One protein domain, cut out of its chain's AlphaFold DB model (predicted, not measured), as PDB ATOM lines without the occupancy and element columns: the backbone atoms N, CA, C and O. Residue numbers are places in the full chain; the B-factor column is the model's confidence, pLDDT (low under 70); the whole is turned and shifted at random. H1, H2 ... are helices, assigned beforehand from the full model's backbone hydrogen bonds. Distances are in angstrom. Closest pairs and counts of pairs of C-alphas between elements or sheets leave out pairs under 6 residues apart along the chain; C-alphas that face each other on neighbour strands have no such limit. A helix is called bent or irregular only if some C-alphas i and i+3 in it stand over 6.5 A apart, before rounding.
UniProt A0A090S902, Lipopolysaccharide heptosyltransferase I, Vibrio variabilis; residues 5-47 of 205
ATOM      1  N   GLU A   5     126.507 159.069 114.012       60.34
ATOM      2  CA  GLU A   5     125.316 158.754 114.801       60.34
ATOM      3  C   GLU A   5     124.851 157.309 114.559       60.34
ATOM      4  O   GLU A   5     124.538 156.568 115.493       60.34
ATOM      5  N   HIS A   6     124.879 156.858 113.303       64.56
ATOM      6  CA  HIS A   6     124.512 155.493 112.934       64.56
ATOM      7  C   HIS A   6     125.549 154.462 113.420       64.56
ATOM      8  O   HIS A   6     125.179 153.379 113.879       64.56
ATOM      9  N   ALA A   7     126.842 154.797 113.362       63.44
ATOM     10  CA  ALA A   7     127.920 153.956 113.886       63.44
ATOM     11  C   ALA A   7     127.853 153.830 115.418       63.44
ATOM     12  O   ALA A   7     127.955 152.722 115.952       63.44
ATOM     13  N   PHE A   8     127.593 154.937 116.118       65.50
ATOM     14  CA  PHE A   8     127.461 154.960 117.573       65.50
ATOM     15  C   PHE A   8     126.214 154.203 118.045       65.50
ATOM     16  O   PHE A   8     126.308 153.384 118.956       65.50
ATOM     17  N   ARG A   9     125.064 154.366 117.369       64.38
ATOM     18  CA  ARG A   9     123.851 153.571 117.644       64.38
ATOM     19  C   ARG A   9     124.091 152.072 117.456       64.38
ATOM     20  O   ARG A   9     123.656 151.280 118.286       64.38
ATOM     21  N   ARG A  10     124.812 151.657 116.405       68.44
ATOM     22  CA  ARG A  10     125.164 150.237 116.193       68.44
ATOM     23  C   ARG A  10     126.087 149.687 117.279       68.44
ATOM     24  O   ARG A  10     125.924 148.534 117.666       68.44
ATOM     25  N   PHE A  11     127.039 150.487 117.751       66.19
ATOM     26  CA  PHE A  11     127.916 150.112 118.858       66.19
ATOM     27  C   PHE A  11     127.132 149.991 120.172       66.19
ATOM     28  O   PHE A  11     127.165 148.937 120.799       66.19
ATOM     29  N   ALA A  12     126.337 151.004 120.523       65.56
ATOM     30  CA  ALA A  12     125.500 151.004 121.721       65.56
ATOM     31  C   ALA A  12     124.499 149.833 121.737       65.56
ATOM     32  O   ALA A  12     124.385 149.142 122.743       65.56
ATOM     33  N   ASN A  13     123.856 149.530 120.603       67.12
ATOM     34  CA  ASN A  13     122.916 148.406 120.480       67.12
ATOM     35  C   ASN A  13     123.588 147.024 120.588       67.12
ATOM     36  O   ASN A  13     122.905 146.024 120.804       67.12
ATOM     37  N   ARG A  14     124.915 146.942 120.415       73.06
ATOM     38  CA  ARG A  14     125.696 145.708 120.595       73.06
ATOM     39  C   ARG A  14     126.184 145.513 122.029       73.06
ATOM     40  O   ARG A  14     126.548 144.392 122.385       73.06
ATOM     41  N   ILE A  15     126.179 146.562 122.848       73.88
ATOM     42  CA  ILE A  15     126.560 146.469 124.253       73.88
ATOM     43  C   ILE A  15     125.386 145.884 125.038       73.88
ATOM     44  O   ILE A  15     124.358 146.527 125.243       73.88
ATOM     45  N   LYS A  16     125.549 144.648 125.512       75.94
ATOM     46  CA  LYS A  16     124.638 144.037 126.482       75.94
ATOM     47  C   LYS A  16     125.087 144.418 127.891       75.94
ATOM     48  O   LYS A  16     125.953 143.760 128.460       75.94
ATOM     49  N   ALA A  17     124.506 145.477 128.445       76.19
ATOM     50  CA  ALA A  17     124.732 145.899 129.826       76.19
ATOM     51  C   ALA A  17     123.471 145.689 130.677       76.19
ATOM     52  O   ALA A  17     122.353 145.772 130.172       76.19
ATOM     53  N   LYS A  18     123.641 145.451 131.985       75.81
ATOM     54  CA  LYS A  18     122.516 145.382 132.940       75.81
ATOM     55  C   LYS A  18     121.819 146.739 133.118       75.81
ATOM     56  O   LYS A  18     120.645 146.780 133.465       75.81
ATOM     57  N   LYS A  19     122.549 147.836 132.897       76.12
ATOM     58  CA  LYS A  19     122.069 149.218 132.963       76.12
ATOM     59  C   LYS A  19     122.922 150.077 132.029       76.12
ATOM     60  O   LYS A  19     124.146 149.979 132.076       76.12
ATOM     61  N   THR A  20     122.282 150.912 131.218       78.25
ATOM     62  CA  THR A  20     122.949 151.912 130.373       78.25
ATOM     63  C   THR A  20     122.551 153.290 130.873       78.25
ATOM     64  O   THR A  20     121.364 153.563 131.038       78.25
ATOM     65  N   ILE A  21     123.535 154.145 131.141       76.06
ATOM     66  CA  ILE A  21     123.324 155.519 131.602       76.06
ATOM     67  C   ILE A  21     124.009 156.442 130.609       76.06
ATOM     68  O   ILE A  21     125.156 156.221 130.224       76.06
ATOM     69  N   HIS A  22     123.284 157.464 130.180       74.81
ATOM     70  CA  HIS A  22     123.780 158.457 129.244       74.81
ATOM     71  C   HIS A  22     124.174 159.712 130.015       74.81
ATOM     72  O   HIS A  22     123.372 160.242 130.778       74.81
ATOM     73  N   ILE A  23     125.380 160.224 129.767       71.50
ATOM     74  CA  ILE A  23     125.903 161.433 130.424       71.50
ATOM     75  C   ILE A  23     124.987 162.657 130.223       71.50
ATOM     76  O   ILE A  23     124.847 163.484 131.114       71.50
ATOM     77  N   ASN A  24     124.255 162.706 129.104       69.88
ATOM     78  CA  ASN A  24     123.279 163.760 128.799       69.88
ATOM     79  C   ASN A  24     122.029 163.733 129.702       69.88
ATOM     80  O   ASN A  24     121.206 164.638 129.630       69.88
ATOM     81  N   HIS A  25     121.849 162.687 130.513       74.31
ATOM     82  CA  HIS A  25     120.728 162.548 131.446       74.31
ATOM     83  C   HIS A  25     121.114 162.990 132.868       74.31
ATOM     84  O   HIS A  25     120.325 162.866 133.806       74.31
ATOM     85  N   VAL A  26     122.329 163.513 133.053       76.81
ATOM     86  CA  VAL A  26     122.749 164.165 134.292       76.81
ATOM     87  C   VAL A  26     122.185 165.581 134.338       76.81
ATOM     88  O   VAL A  26     122.298 166.333 133.377       76.81
ATOM     89  N   LYS A  27     121.586 165.969 135.473       80.31
ATOM     90  CA  LYS A  27     121.077 167.333 135.726       80.31
ATOM     91  C   LYS A  27     122.207 168.333 136.026       80.31
ATOM     92  O   LYS A  27     122.065 169.179 136.900       80.31
ATOM     93  N   LEU A  28     123.338 168.199 135.346       80.31
ATOM     94  CA  LEU A  28     124.459 169.126 135.414       80.31
ATOM     95  C   LEU A  28     124.695 169.650 134.007       80.31
ATOM     96  O   LEU A  28     124.687 168.879 133.048       80.31
ATOM     97  N   ASN A  29     124.902 170.955 133.886       79.56
ATOM     98  CA  ASN A  29     125.319 171.528 132.620       79.56
ATOM     99  C   ASN A  29     126.809 171.201 132.415       79.56
ATOM    100  O   ASN A  29     127.624 171.671 133.208       79.56
ATOM    101  N   PRO A  30     127.196 170.433 131.379       74.44
ATOM    102  CA  PRO A  30     128.588 170.033 131.150       74.44
ATOM    103  C   PRO A  30     129.542 171.212 130.898       74.44
ATOM    104  O   PRO A  30     130.752 171.021 130.913       74.44
ATOM    105  N   PHE A  31     129.011 172.413 130.656       76.12
ATOM    106  CA  PHE A  31     129.799 173.637 130.516       76.12
ATOM    107  C   PHE A  31     130.030 174.376 131.842       76.12
ATOM    108  O   PHE A  31     130.935 175.204 131.915       76.12
ATOM    109  N   ASP A  32     129.246 174.068 132.878       80.00
ATOM    110  CA  ASP A  32     129.304 174.750 134.178       80.00
ATOM    111  C   ASP A  32     130.018 173.923 135.256       80.00
ATOM    112  O   ASP A  32     130.353 174.457 136.310       80.00
ATOM    113  N   VAL A  33     130.249 172.631 135.005       82.75
ATOM    114  CA  VAL A  33     130.923 171.717 135.939       82.75
ATOM    115  C   VAL A  33     132.183 171.128 135.329       82.75
ATOM    116  O   VAL A  33     132.290 170.953 134.114       82.75
ATOM    117  N   HIS A  34     133.134 170.770 136.184       86.19
ATOM    118  CA  HIS A  34     134.337 170.086 135.736       86.19
ATOM    119  C   HIS A  34     134.002 168.668 135.240       86.19
ATOM    120  O   HIS A  34     133.148 167.980 135.806       86.19
ATOM    121  N   ALA A  35     134.708 168.176 134.218       86.00
ATOM    122  CA  ALA A  35     134.435 166.859 133.627       86.00
ATOM    123  C   ALA A  35     134.463 165.699 134.646       86.00
ATOM    124  O   ALA A  35     133.671 164.763 134.539       86.00
ATOM    125  N   VAL A  36     135.327 165.773 135.665       87.44
ATOM    126  CA  VAL A  36     135.358 164.789 136.767       87.44
ATOM    127  C   VAL A  36     134.041 164.781 137.547       87.44
ATOM    128  O   VAL A  36     133.504 163.710 137.813       87.44
ATOM    129  N   GLU A  37     133.478 165.948 137.865       86.88
ATOM    130  CA  GLU A  37     132.205 166.052 138.588       86.88
ATOM    131  C   GLU A  37     131.048 165.503 137.753       86.88
ATOM    132  O   GLU A  37     130.198 164.776 138.265       86.88
ATOM    133  N   LEU A  38     131.056 165.773 136.445       87.56
ATOM    134  CA  LEU A  38     130.075 165.222 135.515       87.56
ATOM    135  C   LEU A  38     130.129 163.686 135.463       87.56
ATOM    136  O   LEU A  38     129.088 163.021 135.472       87.56
ATOM    137  N   ILE A  39     131.334 163.108 135.437       88.25
ATOM    138  CA  ILE A  39     131.529 161.653 135.472       88.25
ATOM    139  C   ILE A  39     131.037 161.080 136.805       88.25
ATOM    140  O   ILE A  39     130.263 160.125 136.795       88.25
ATOM    141  N   LEU A  40     131.416 161.675 137.939       89.12
ATOM    142  CA  LEU A  40     130.965 161.228 139.262       89.12
ATOM    143  C   LEU A  40     129.442 161.285 139.399       89.12
ATOM    144  O   LEU A  40     128.831 160.325 139.858       89.12
ATOM    145  N   ALA A  41     128.808 162.356 138.921       88.00
ATOM    146  CA  ALA A  41     127.355 162.475 138.913       88.00
ATOM    147  C   ALA A  41     126.684 161.428 138.003       88.00
ATOM    148  O   ALA A  41     125.588 160.954 138.303       88.00
ATOM    149  N   THR A  42     127.344 161.023 136.914       88.19
ATOM    150  CA  THR A  42     126.880 159.918 136.059       88.19
ATOM    151  C   THR A  42     126.983 158.573 136.786       88.19
ATOM    152  O   THR A  42     126.054 157.767 136.722       88.19
ATOM    153  N   LEU A  43     128.086 158.328 137.499       87.81
ATOM    154  CA  LEU A  43     128.298 157.111 138.292       87.81
ATOM    155  C   LEU A  43     127.312 157.008 139.461       87.81
ATOM    156  O   LEU A  43     126.773 155.927 139.702       87.81
ATOM    157  N   ALA A  44     126.975 158.129 140.097       87.81
ATOM    158  CA  ALA A  44     125.956 158.182 141.142       87.81
ATOM    159  C   ALA A  44     124.588 157.681 140.639       87.81
ATOM    160  O   ALA A  44     123.909 156.892 141.293       87.81
ATOM    161  N   GLN A  45     124.205 158.008 139.395       85.25
ATOM    162  CA  GLN A  45     122.984 157.450 138.789       85.25
ATOM    163  C   GLN A  45     123.048 155.930 138.587       85.25
ATOM    164  O   GLN A  45     122.012 155.269 138.462       85.25
ATOM    165  N   ALA A  46     124.246 155.350 138.541       84.62
ATOM    166  CA  ALA A  46     124.456 153.909 138.501       84.62
ATOM    167  C   ALA A  46     124.344 153.247 139.883       84.62
ATOM    168  O   ALA A  46     124.339 152.020 139.940       84.62
ATOM    169  N   GLY A  47     124.186 154.030 140.956       87.81
ATOM    170  CA  GLY A  47     124.271 153.567 142.341       87.81
ATOM    171  C   GLY A  47     125.714 153.373 142.808       87.81
ATOM    172  O   GLY A  47     125.959 152.572 143.705       87.81
TER     173      GLY A  47
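What this domain is: This is residues 5 to 47 of the 205 residues of the protein "Lipopolysaccharide heptosyltransferase I" of Vibrio variabilis (UniProt A0A090S902). Two short helices stand at opposite ends of a loose, open shape: H2 at one end, H1 sticking out at the other with its residues 5 to 11, and a long winding link between them. The link turns back after the end of H1, crosses the gap, and makes a loop on H2's side before entering H2. The printed part has 43 residues, with two named helices in the order H1, H2 and no named strand; its class is all helix, though under half of the residues, 21 of 43, are in named elements. It is loose, with a radius of gyration of the C-alphas of 12.2 A, and spans 31 by 24 by 14 A.

Where its parts are: H2, the longest helix by residues, covers residues 35 to 45, from C-alpha 35 at (134.435, 166.859, 133.627) to C-alpha 45 at (122.984, 157.450, 138.789), a length of 15.7 A. H1 covers residues 5 to 14 and is 14.3 A from first to last C-alpha, starting with C-alpha 5 at (125.316, 158.754, 114.801).

How they stand to each other: H2 and H1 are apart, with no C-alpha of the one within 8 A of the other. In both H1 and H2 each O i to N i+4 pair is within hydrogen-bond range. Neither helix is bent or irregular. Residues 5 to 11, which belong to H1, stand free, as do residues 13 to 18 and residues 31 to 36.

The domain as a whole: The two C-alphas farthest apart are those of Arg 14 and Asp 32, at 32.3 A. The printed part has no cut. The link from H1 to H2, residues 15 to 34, is long. The mean pLDDT of the printed part is 77.5; residues 5 to 13 and residue 24 are under 70.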